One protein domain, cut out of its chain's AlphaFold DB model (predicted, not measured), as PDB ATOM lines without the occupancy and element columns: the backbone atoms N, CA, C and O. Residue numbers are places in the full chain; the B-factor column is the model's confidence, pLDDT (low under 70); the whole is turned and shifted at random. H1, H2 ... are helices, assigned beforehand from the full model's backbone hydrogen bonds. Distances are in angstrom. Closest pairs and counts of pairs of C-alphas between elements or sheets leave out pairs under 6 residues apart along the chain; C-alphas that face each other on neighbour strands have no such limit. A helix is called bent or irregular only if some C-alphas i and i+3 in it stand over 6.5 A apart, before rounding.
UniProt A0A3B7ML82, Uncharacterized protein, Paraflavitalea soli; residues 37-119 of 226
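What this domain is: This is residues 37 to 119 of the 226 residues of an uncharacterized protein of Paraflavitalea soli (UniProt A0A3B7ML82). What shape does the model show? One long helix, H2, makes the axis of a loose rod, and the hairpin of H3 and H4 packs crosswise on its later part; short H1 turns a corner where H2 begins, and residues 113 to 119, mostly of H5, stick out at the far end. What is it built of? The printed part has 83 residues with five named helices, H1 to H5 in chain order, and no named strand: all helix. How spread out is it? It spans 56 by 24 by 14 A and is loose, with a radius of gyration of the C-alphas of 15.7 A.

How they stand to each other: Which helix touches most others? H2, residues 43 to 68, is the hub, touching three. With residues 54 to 66 alone it touches H3, residues 76 to 91, at a steep tilt of 51 degrees, opposite ways, closest at the C-alphas of Ala 58 and Ala 86, 4.9 A apart. With residues 57 to 65 alone it touches H4, residues 96 to 107, at a steep tilt of 40 degrees, the same way, closest at the C-alphas of Ile 61 and Tyr 100, 5.9 A apart. How do the others stand? H3 and H4 form a helical hairpin, touching at a steep tilt of 42 degrees, closest at the C-alphas of Arg 89 and Ala 99, 5.8 A apart. H1, residues 37 to 41, and H2 touch only at the corner, closest at the C-alphas of Val 39 and Phe 45, 5.6 A apart. H5, residues 109 to 118, touches no helix and meets H4 only through their link. Are the backbones in range? Every O i to N i+4 pair is within hydrogen-bond range in H1, H4 and H5, against 20 of 22 in H2 and 11 of 12 in H3.

Where its parts are: Where does H2 run? It covers 38.8 A from C-alpha 43 at (27.872, 33.465, -26.724) to C-alpha 68 at (16.667, 26.372, 9.697), and is irregular, with C-alphas 44 and 47 7.5 A apart. How long are the others? H3 measures 23.6 A, H4 16.5 A and H5 14.4 A, ending with C-alpha 118 at (6.866, 21.772, 23.123).

The domain as a whole: How large is it? The two C-alphas farthest apart, of His 42 and Thr 118, are 55.7 A apart. Is it continuous and confident? The printed part has no cut, no link is long, and no printed residue is under 70 in pLDDT.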
ATOM      1  N   GLU A  37      37.701  31.960 -19.565       85.25
ATOM      2  CA  GLU A  37      37.353  33.162 -20.326       85.25
ATOM      3  C   GLU A  37      36.322  32.869 -21.426       85.25
ATOM      4  O   GLU A  37      35.314  33.567 -21.526       85.25
ATOM      5  N   LYS A  38      36.494  31.770 -22.177       87.94
ATOM      6  CA  LYS A  38      35.495  31.337 -23.164       87.94
ATOM      7  C   LYS A  38      34.152  31.022 -22.519       87.94
ATOM      8  O   LYS A  38      33.132  31.475 -23.024       87.94
ATOM      9  N   VAL A  39      34.130  30.288 -21.407       90.94
ATOM     10  CA  VAL A  39      32.869  29.965 -20.713       90.94
ATOM     11  C   VAL A  39      32.166  31.235 -20.220       90.94
ATOM     12  O   VAL A  39      30.943  31.335 -20.311       90.94
ATOM     13  N   LEU A  40      32.925  32.222 -19.734       90.75
ATOM     14  CA  LEU A  40      32.383  33.465 -19.186       90.75
ATOM     15  C   LEU A  40      31.852  34.424 -20.256       90.75
ATOM     16  O   LEU A  40      30.797  35.018 -20.048       90.75
ATOM     17  N   HIS A  41      32.538  34.558 -21.392       91.00
ATOM     18  CA  HIS A  41      32.246  35.628 -22.351       91.00
ATOM     19  C   HIS A  41      31.657  35.141 -23.679       91.00
ATOM     20  O   HIS A  41      30.874  35.857 -24.296       91.00
ATOM     21  N   HIS A  42      31.970  33.924 -24.128       93.88
ATOM     22  CA  HIS A  42      31.557  33.476 -25.459       93.88
ATOM     23  C   HIS A  42      30.035  33.198 -25.520       93.88
ATOM     24  O   HIS A  42      29.485  32.600 -24.580       93.88
ATOM     25  N   PRO A  43      29.334  33.580 -26.610       94.56
ATOM     26  CA  PRO A  43      27.872  33.465 -26.724       94.56
ATOM     27  C   PRO A  43      27.367  32.018 -26.692       94.56
ATOM     28  O   PRO A  43      26.331  31.749 -26.093       94.56
ATOM     29  N   ALA A  44      28.135  31.059 -27.224       94.00
ATOM     30  CA  ALA A  44      27.772  29.635 -27.178       94.00
ATOM     31  C   ALA A  44      27.538  29.086 -25.751       94.00
ATOM     32  O   ALA A  44      26.808  28.115 -25.583       94.00
ATOM     33  N   PHE A  45      28.113  29.717 -24.717       94.94
ATOM     34  CA  PHE A  45      27.932  29.320 -23.313       94.94
ATOM     35  C   PHE A  45      26.862  30.139 -22.575       94.94
ATOM     36  O   PHE A  45      26.731  30.006 -21.359       94.94
ATOM     37  N   ALA A  46      26.079  30.972 -23.270       96.25
ATOM     38  CA  ALA A  46      25.047  31.800 -22.644       96.25
ATOM     39  C   ALA A  46      24.038  30.961 -21.842       96.25
ATOM     40  O   ALA A  46      23.796  31.250 -20.671       96.25
ATOM     41  N   LYS A  47      23.538  29.860 -22.421       96.19
ATOM     42  CA  LYS A  47      22.633  28.924 -21.731       96.19
ATOM     43  C   LYS A  47      23.294  28.273 -20.515       96.19
ATOM     44  O   LYS A  47      22.689  28.194 -19.452       96.19
ATOM     45  N   THR A  48      24.556  27.857 -20.634       95.44
ATOM     46  CA  THR A  48      25.309  27.278 -19.510       95.44
ATOM     47  C   THR A  48      25.413  28.260 -18.348       95.44
ATOM     48  O   THR A  48      25.163  27.879 -17.207       95.44
ATOM     49  N   ARG A  49      25.733  29.531 -18.624       96.44
ATOM     50  CA  ARG A  49      25.788  30.581 -17.596       96.44
ATOM     51  C   ARG A  49      24.420  30.848 -16.980       96.44
ATOM     52  O   ARG A  49      24.330  30.983 -15.767       96.44
ATOM     53  N   PHE A  50      23.369  30.877 -17.797       95.12
ATOM     54  CA  PHE A  50      21.997  31.049 -17.328       95.12
ATOM     55  C   PHE A  50      21.608  29.973 -16.300       95.12
ATOM     56  O   PHE A  50      21.259  30.305 -15.168       95.12
ATOM     57  N   TYR A  51      21.762  28.686 -16.631       95.62
ATOM     58  CA  TYR A  51      21.445  27.602 -15.694       95.62
ATOM     59  C   TYR A  51      22.400  27.541 -14.498       95.62
ATOM     60  O   TYR A  51      21.961  27.260 -13.386       95.62
ATOM     61  N   ALA A  52      23.688  27.853 -14.684       95.75
ATOM     62  CA  ALA A  52      24.638  27.934 -13.576       95.75
ATOM     63  C   ALA A  52      24.250  29.030 -12.570       95.75
ATOM     64  O   ALA A  52      24.330  28.809 -11.362       95.75
ATOM     65  N   ASN A  53      23.774  30.182 -13.051       95.31
ATOM     66  CA  ASN A  53      23.263  31.250 -12.194       95.31
ATOM     67  C   ASN A  53      22.008  30.804 -11.433       95.31
ATOM     68  O   ASN A  53      21.923  31.035 -10.230       95.31
ATOM     69  N   ARG A  54      21.068  30.104 -12.086       95.88
ATOM     70  CA  ARG A  54      19.889  29.543 -11.398       95.88
ATOM     71  C   ARG A  54      20.275  28.528 -10.335       95.88
ATOM     72  O   ARG A  54      19.757  28.593  -9.228       95.88
ATOM     73  N   LEU A  55      21.222  27.640 -10.635       97.19
ATOM     74  CA  LEU A  55      21.745  26.686  -9.659       97.19
ATOM     75  C   LEU A  55      22.398  27.403  -8.471       97.19
ATOM     76  O   LEU A  55      22.218  26.985  -7.333       97.19
ATOM     77  N   ALA A  56      23.120  28.502  -8.711       97.00
ATOM     78  CA  ALA A  56      23.703  29.306  -7.641       97.00
ATOM     79  C   ALA A  56      22.629  29.944  -6.743       97.00
ATOM     80  O   ALA A  56      22.806  29.991  -5.527       97.00
ATOM     81  N   VAL A  57      21.516  30.408  -7.318       97.06
ATOM     82  CA  VAL A  57      20.365  30.922  -6.556       97.06
ATOM     83  C   VAL A  57      19.685  29.793  -5.775       97.06
ATOM     84  O   VAL A  57      19.535  29.905  -4.561       97.06
ATOM     85  N   ALA A  58      19.370  28.672  -6.427       97.56
ATOM     86  CA  ALA A  58      18.777  27.487  -5.804       97.56
ATOM     87  C   ALA A  58      19.613  26.964  -4.626       97.56
ATOM     88  O   ALA A  58      19.088  26.675  -3.557       97.56
ATOM     89  N   SER A  59      20.935  26.907  -4.796       97.44
ATOM     90  CA  SER A  59      21.887  26.481  -3.769       97.44
ATOM     91  C   SER A  59      21.871  27.391  -2.532       97.44
ATOM     92  O   SER A  59      22.006  26.895  -1.412       97.44
ATOM     93  N   LYS A  60      21.671  28.707  -2.711       97.38
ATOM     94  CA  LYS A  60      21.511  29.663  -1.601       97.38
ATOM     95  C   LYS A  60      20.189  29.461  -0.863       97.38
ATOM     96  O   LYS A  60      20.204  29.434   0.363       97.38
ATOM     97  N   ILE A  61      19.090  29.272  -1.597       96.75
ATOM     98  CA  ILE A  61      17.767  28.966  -1.026       96.75
ATOM     99  C   ILE A  61      17.855  27.680  -0.198       96.75
ATOM    100  O   ILE A  61      17.567  27.683   0.995       96.75
ATOM    101  N   ALA A  62      18.367  26.602  -0.794       96.50
ATOM    102  CA  ALA A  62      18.547  25.320  -0.124       96.50
ATOM    103  C   ALA A  62      19.441  25.420   1.118       96.50
ATOM    104  O   ALA A  62      19.172  24.761   2.117       96.50
ATOM    105  N   ALA A  63      20.496  26.241   1.084       95.31
ATOM    106  CA  ALA A  63      21.361  26.451   2.241       95.31
ATOM    107  C   ALA A  63      20.636  27.140   3.408       95.31
ATOM    108  O   ALA A  63      20.898  26.765   4.550       95.31
ATOM    109  N   ALA A  64      19.744  28.097   3.127       94.69
ATOM    110  CA  ALA A  64      18.932  28.775   4.139       94.69
ATOM    111  C   ALA A  64      17.922  27.810   4.783       94.69
ATOM    112  O   ALA A  64      17.939  27.611   5.994       94.69
ATOM    113  N   ILE A  65      17.162  27.078   3.966       95.00
ATOM    114  CA  ILE A  65      16.226  26.045   4.443       95.00
ATOM    115  C   ILE A  65      16.956  24.978   5.263       95.00
ATOM    116  O   ILE A  65      16.566  24.624   6.374       95.00
ATOM    117  N   TYR A  66      18.094  24.504   4.754       94.31
ATOM    118  CA  TYR A  66      18.924  23.540   5.463       94.31
ATOM    119  C   TYR A  66      19.491  24.102   6.771       94.31
ATOM    120  O   TYR A  66      19.764  23.322   7.679       94.31
ATOM    121  N   SER A  67      19.701  25.419   6.898       92.00
ATOM    122  CA  SER A  67      20.165  26.044   8.142       92.00
ATOM    123  C   SER A  67      19.082  26.235   9.198       92.00
ATOM    124  O   SER A  67      19.443  26.322  10.376       92.00
ATOM    125  N   ASP A  68      17.814  26.215   8.800       91.94
ATOM    126  CA  ASP A  68      16.667  26.372   9.697       91.94
ATOM    127  C   ASP A  68      16.212  25.037  10.297       91.94
ATOM    128  O   ASP A  68      15.650  24.994  11.388       91.94
ATOM    129  N   LEU A  69      16.533  23.918   9.641       92.69
ATOM    130  CA  LEU A  69      16.228  22.585  10.162       92.69
ATOM    131  C   LEU A  69      16.971  22.271  11.472       92.69
ATOM    132  O   LEU A  69      18.090  22.739  11.681       92.69
ATOM    133  N   PRO A  70      16.466  21.375  12.328       92.25
ATOM    134  CA  PRO A  70      17.193  20.950  13.523       92.25
ATOM    135  C   PRO A  70      18.476  20.172  13.191       92.25
ATOM    136  O   PRO A  70      18.480  19.270  12.351       92.25
ATOM    137  N   LEU A  71      19.582  20.464  13.882       90.56
ATOM    138  CA  LEU A  71      20.901  19.863  13.609       90.56
ATOM    139  C   LEU A  71      20.937  18.328  13.695       90.56
ATOM    140  O   LEU A  71      21.724  17.702  12.977       90.56
ATOM    141  N   HIS A  72      20.115  17.741  14.568       87.44
ATOM    142  CA  HIS A  72      20.013  16.292  14.762       87.44
ATOM    143  C   HIS A  72      19.259  15.594  13.622       87.44
ATOM    144  O   HIS A  72      19.515  14.425  13.354       87.44
ATOM    145  N   TRP A  73      18.379  16.312  12.920       90.50
ATOM    146  CA  TRP A  73      17.572  15.762  11.830       90.50
ATOM    147  C   TRP A  73      18.230  15.929  10.456       90.50
ATOM    148  O   TRP A  73      18.003  15.144   9.539       90.50
ATOM    149  N   ARG A  74      19.106  16.930  10.312       90.50
ATOM    150  CA  ARG A  74      19.788  17.230   9.050       90.50
ATOM    151  C   ARG A  74      20.663  16.088   8.546       90.50
ATOM    152  O   ARG A  74      21.668  15.730   9.174       90.50
ATOM    153  N   GLN A  75      20.367  15.648   7.328       91.56
ATOM    154  CA  GLN A  75      21.170  14.686   6.582       91.56
ATOM    155  C   GLN A  75      21.793  15.321   5.337       91.56
ATOM    156  O   GLN A  75      21.227  16.219   4.722       91.56
ATOM    157  N   PHE A  76      22.974  14.838   4.940       86.94
ATOM    158  CA  PHE A  76      23.727  15.407   3.813       86.94
ATOM    159  C   PHE A  76      22.946  15.397   2.489       86.94
ATOM    160  O   PHE A  76      23.101  16.311   1.679       86.94
ATOM    161  N   TRP A  77      22.112  14.378   2.265       93.69
ATOM    162  CA  TRP A  77      21.319  14.259   1.042       93.69
ATOM    163  C   TRP A  77      20.232  15.338   0.940       93.69
ATOM    164  O   TRP A  77      20.018  15.848  -0.153       93.69
ATOM    165  N   MET A  78      19.650  15.784   2.062       95.44
ATOM    166  CA  MET A  78      18.557  16.771   2.080       95.44
ATOM    167  C   MET A  78      18.946  18.076   1.387       95.44
ATOM    168  O   MET A  78      18.182  18.623   0.606       95.44
ATOM    169  N   TYR A  79      20.174  18.552   1.601       94.94
ATOM    170  CA  TYR A  79      20.666  19.750   0.917       94.94
ATOM    171  C   TYR A  79      20.669  19.599  -0.615       94.94
ATOM    172  O   TYR A  79      20.375  20.554  -1.339       94.94
ATOM    173  N   ARG A  80      21.006  18.405  -1.122       95.69
ATOM    174  CA  ARG A  80      21.018  18.123  -2.564       95.69
ATOM    175  C   ARG A  80      19.596  18.095  -3.113       95.69
ATOM    176  O   ARG A  80      19.367  18.688  -4.164       95.69
ATOM    177  N   ASP A  81      18.674  17.496  -2.370       96.75
ATOM    178  CA  ASP A  81      17.268  17.397  -2.760       96.75
ATOM    179  C   ASP A  81      16.592  18.771  -2.746       96.75
ATOM    180  O   ASP A  81      16.015  19.168  -3.754       96.75
ATOM    181  N   PHE A  82      16.802  19.584  -1.704       97.06
ATOM    182  CA  PHE A  82      16.305  20.966  -1.655       97.06
ATOM    183  C   PHE A  82      16.864  21.817  -2.795       97.06
ATOM    184  O   PHE A  82      16.149  22.627  -3.377       97.06
ATOM    185  N   THR A  83      18.142  21.631  -3.145       97.56
ATOM    186  CA  THR A  83      18.736  22.323  -4.298       97.56
ATOM    187  C   THR A  83      18.067  21.879  -5.605       97.56
ATOM    188  O   THR A  83      17.828  22.718  -6.474       97.56
ATOM    189  N   GLY A  84      17.756  20.585  -5.738       96.81
ATOM    190  CA  GLY A  84      17.034  19.999  -6.871       96.81
ATOM    191  C   GLY A  84      15.601  20.525  -7.009       96.81
ATOM    192  O   GLY A  84      15.173  20.912  -8.094       96.81
ATOM    193  N   GLU A  85      14.871  20.622  -5.904       97.06
ATOM    194  CA  GLU A  85      13.526  21.196  -5.896       97.06
ATOM    195  C   GLU A  85      13.541  22.699  -6.171       97.06
ATOM    196  O   GLU A  85      12.780  23.176  -7.015       97.06
ATOM    197  N   ALA A  86      14.452  23.442  -5.538       97.25
ATOM    198  CA  ALA A  86      14.611  24.872  -5.774       97.25
ATOM    199  C   ALA A  86      14.925  25.167  -7.249       97.25
ATOM    200  O   ALA A  86      14.340  26.079  -7.829       97.25
ATOM    201  N   ILE A  87      15.812  24.393  -7.890       96.75
ATOM    202  CA  ILE A  87      16.113  24.602  -9.313       96.75
ATOM    203  C   ILE A  87      14.928  24.228 -10.209       96.75
ATOM    204  O   ILE A  87      14.683  24.935 -11.185       96.75
ATOM    205  N   ASN A  88      14.163  23.185  -9.875       96.62
ATOM    206  CA  ASN A  88      12.947  22.824 -10.608       96.62
ATOM    207  C   ASN A  88      11.887  23.929 -10.522       96.62
ATOM    208  O   ASN A  88      11.326  24.304 -11.548       96.62
ATOM    209  N   ARG A  89      11.679  24.507  -9.332       95.31
ATOM    210  CA  ARG A  89      10.776  25.648  -9.125       95.31
ATOM    211  C   ARG A  89      11.226  26.872  -9.901       95.31
ATOM    212  O   ARG A  89      10.442  27.425 -10.664       95.31
ATOM    213  N   LEU A  90      12.505  27.234  -9.793       95.12
ATOM    214  CA  LEU A  90      13.053  28.327 -10.586       95.12
ATOM    215  C   LEU A  90      12.824  28.062 -12.072       95.12
ATOM    216  O   LEU A  90      12.396  28.979 -12.754       95.12
ATOM    217  N   ASN A  91      13.064  26.838 -12.565       92.81
ATOM    218  CA  ASN A  91      12.848  26.437 -13.961       92.81
ATOM    219  C   ASN A  91      11.410  26.618 -14.460       92.81
ATOM    220  O   ASN A  91      11.255  26.902 -15.643       92.81
ATOM    221  N   GLN A  92      10.419  26.537 -13.575       92.56
ATOM    222  CA  GLN A  92       9.000  26.802 -13.844       92.56
ATOM    223  C   GLN A  92       8.636  28.299 -13.769       92.56
ATOM    224  O   GLN A  92       7.472  28.634 -13.606       92.56
ATOM    225  N   GLU A  93       9.627  29.190 -13.864       86.50
ATOM    226  CA  GLU A  93       9.474  30.656 -13.819       86.50
ATOM    227  C   GLU A  93       9.023  31.230 -12.467       86.50
ATOM    228  O   GLU A  93       8.763  32.425 -12.370       86.50
ATOM    229  N   ALA A  94       9.038  30.425 -11.398       85.31
ATOM    230  CA  ALA A  94       8.789  30.922 -10.049       85.31
ATOM    231  C   ALA A  94       9.861  31.931  -9.614       85.31
ATOM    232  O   ALA A  94      11.054  31.798  -9.943       85.31
ATOM    233  N   THR A  95       9.455  32.913  -8.813       95.12
ATOM    234  CA  THR A  95      10.412  33.846  -8.213       95.12
ATOM    235  C   THR A  95      11.278  33.131  -7.162       95.12
ATOM    236  O   THR A  95      10.862  32.133  -6.567       95.12
ATOM    237  N   PRO A  96      12.509  33.609  -6.885       94.56
ATOM    238  CA  PRO A  96      13.344  33.028  -5.830       94.56
ATOM    239  C   PRO A  96      12.664  33.005  -4.455       94.56
ATOM    240  O   PRO A  96      12.928  32.094  -3.672       94.56
ATOM    241  N   GLN A  97      11.796  33.984  -4.181       96.00
ATOM    242  CA  GLN A  97      11.039  34.070  -2.937       96.00
ATOM    243  C   GLN A  97       9.952  32.995  -2.872       96.00
ATOM    244  O   GLN A  97       9.913  32.249  -1.905       96.00
ATOM    245  N   GLU A  98       9.156  32.820  -3.929       95.88
ATOM    246  CA  GLU A  98       8.150  31.747  -3.996       95.88
ATOM    247  C   GLU A  98       8.775  30.358  -3.832       95.88
ATOM    248  O   GLU A  98       8.234  29.499  -3.136       95.88
ATOM    249  N   ALA A  99       9.935  30.131  -4.456       96.25
ATOM    250  CA  ALA A  99      10.665  28.880  -4.303       96.25
ATOM    251  C   ALA A  99      11.110  28.661  -2.846       96.25
ATOM    252  O   ALA A  99      11.005  27.544  -2.340       96.25
ATOM    253  N   TYR A 100      11.583  29.717  -2.174       97.06
ATOM    254  CA  TYR A 100      11.933  29.674  -0.755       97.06
ATOM    255  C   TYR A 100      10.710  29.392   0.122       97.06
ATOM    256  O   TYR A 100      10.754  28.453   0.911       97.06
ATOM    257  N   ASP A 101       9.621  30.139  -0.053       97.00
ATOM    258  CA  ASP A 101       8.402  30.009   0.749       97.00
ATOM    259  C   ASP A 101       7.802  28.604   0.607       97.00
ATOM    260  O   ASP A 101       7.410  27.985   1.594       97.00
ATOM    261  N   TYR A 102       7.814  28.049  -0.611       96.62
ATOM    262  CA  TYR A 102       7.394  26.674  -0.870       96.62
ATOM    263  C   TYR A 102       8.233  25.648  -0.095       96.62
ATOM    264  O   TYR A 102       7.684  24.770   0.575       96.62
ATOM    265  N   LEU A 103       9.563  25.752  -0.169       96.69
ATOM    266  CA  LEU A 103      10.478  24.847   0.533       96.69
ATOM    267  C   LEU A 103      10.364  24.998   2.054       96.69
ATOM    268  O   LEU A 103      10.372  24.003   2.776       96.69
ATOM    269  N   TRP A 104      10.235  26.231   2.537       96.75
ATOM    270  CA  TRP A 104      10.089  26.537   3.954       96.75
ATOM    271  C   TRP A 104       8.800  25.942   4.512       96.75
ATOM    272  O   TRP A 104       8.834  25.224   5.512       96.75
ATOM    273  N   LYS A 105       7.685  26.141   3.805       96.81
ATOM    274  CA  LYS A 105       6.396  25.541   4.147       96.81
ATOM    275  C   LYS A 105       6.471  24.012   4.173       96.81
ATOM    276  O   LYS A 105       5.995  23.373   5.098       96.81
ATOM    277  N   THR A 106       7.128  23.417   3.179       96.00
ATOM    278  CA  THR A 106       7.204  21.954   3.049       96.00
ATOM    279  C   THR A 106       8.068  21.306   4.136       96.00
ATOM    280  O   THR A 106       7.709  20.253   4.659       96.00
ATOM    281  N   TYR A 107       9.210  21.912   4.480       94.88
ATOM    282  CA  TYR A 107      10.238  21.249   5.290       94.88
ATOM    283  C   TYR A 107      10.465  21.853   6.678       94.88
ATOM    284  O   TYR A 107      10.910  21.137   7.575       94.88
ATOM    285  N   VAL A 108      10.208  23.147   6.870       94.00
ATOM    286  CA  VAL A 108      10.573  23.889   8.092       94.00
ATOM    287  C   VAL A 108       9.357  24.180   8.970       94.00
ATOM    288  O   VAL A 108       9.478  24.106  10.192       94.00
ATOM    289  N   GLU A 109       8.188  24.437   8.377       94.88
ATOM    290  CA  GLU A 109       6.949  24.801   9.089       94.88
ATOM    291  C   GLU A 109       6.623  23.841  10.243       94.88
ATOM    292  O   GLU A 109       6.404  24.278  11.375       94.88
ATOM    293  N   TYR A 110       6.700  22.530   9.996       94.00
ATOM    294  CA  TYR A 110       6.477  21.503  11.016       94.00
ATOM    295  C   TYR A 110       7.361  21.691  12.259       94.00
ATOM    296  O   TYR A 110       6.887  21.588  13.389       94.00
ATOM    297  N   TRP A 111       8.646  21.991  12.064       93.31
ATOM    298  CA  TRP A 111       9.599  22.141  13.161       93.31
ATOM    299  C   TRP A 111       9.333  23.397  13.985       93.31
ATOM    300  O   TRP A 111       9.464  23.364  15.208       93.31
ATOM    301  N   VAL A 112       8.911  24.482  13.336       91.44
ATOM    302  CA  VAL A 112       8.530  25.722  14.025       91.44
ATOM    303  C   VAL A 112       7.296  25.491  14.896       91.44
ATOM    304  O   VAL A 112       7.298  25.865  16.068       91.44
ATOM    305  N   LEU A 113       6.278  24.808  14.366       93.06
ATOM    306  CA  LEU A 113       5.078  24.448  15.126       93.06
ATOM    307  C   LEU A 113       5.405  23.497  16.287       93.06
ATOM    308  O   LEU A 113       4.920  23.684  17.401       93.06
ATOM    309  N   TYR A 114       6.284  22.518  16.060       91.12
ATOM    310  CA  TYR A 114       6.761  21.610  17.104       91.12
ATOM    311  C   TYR A 114       7.484  22.357  18.232       91.12
ATOM    312  O   TYR A 114       7.239  22.090  19.410       91.12
ATOM    313  N   GLN A 115       8.342  23.323  17.895       91.31
ATOM    314  CA  GLN A 115       9.025  24.167  18.874       91.31
ATOM    315  C   GLN A 115       8.033  24.998  19.697       91.31
ATOM    316  O   GLN A 115       8.179  25.082  20.914       91.31
ATOM    317  N   GLN A 116       7.021  25.588  19.054       91.56
ATOM    318  CA  GLN A 116       5.985  26.370  19.738       91.56
ATOM    319  C   GLN A 116       5.148  25.507  20.690       91.56
ATOM    320  O   GLN A 116       4.862  25.934  21.804       91.56
ATOM    321  N   ALA A 117       4.796  24.285  20.280       93.62
ATOM    322  CA  ALA A 117       3.994  23.372  21.089       93.62
ATOM    323  C   ALA A 117       4.765  22.771  22.277       93.62
ATOM    324  O   ALA A 117       4.194  22.568  23.344       93.62
ATOM    325  N   THR A 118       6.054  22.463  22.102       91.62
ATOM    326  CA  THR A 118       6.866  21.772  23.123       91.62
ATOM    327  C   THR A 118       7.696  22.707  23.999       91.62
ATOM    328  O   THR A 118       8.143  22.300  25.067       91.62
ATOM    329  N   GLY A 119       7.958  23.937  23.545       88.44
ATOM    330  CA  GLY A 119       8.856  24.882  24.213       88.44
ATOM    331  C   GLY A 119      10.343  24.499  24.153       88.44
ATOM    332  O   GLY A 119      11.178  25.203  24.722       88.44
TER     333      GLY A 119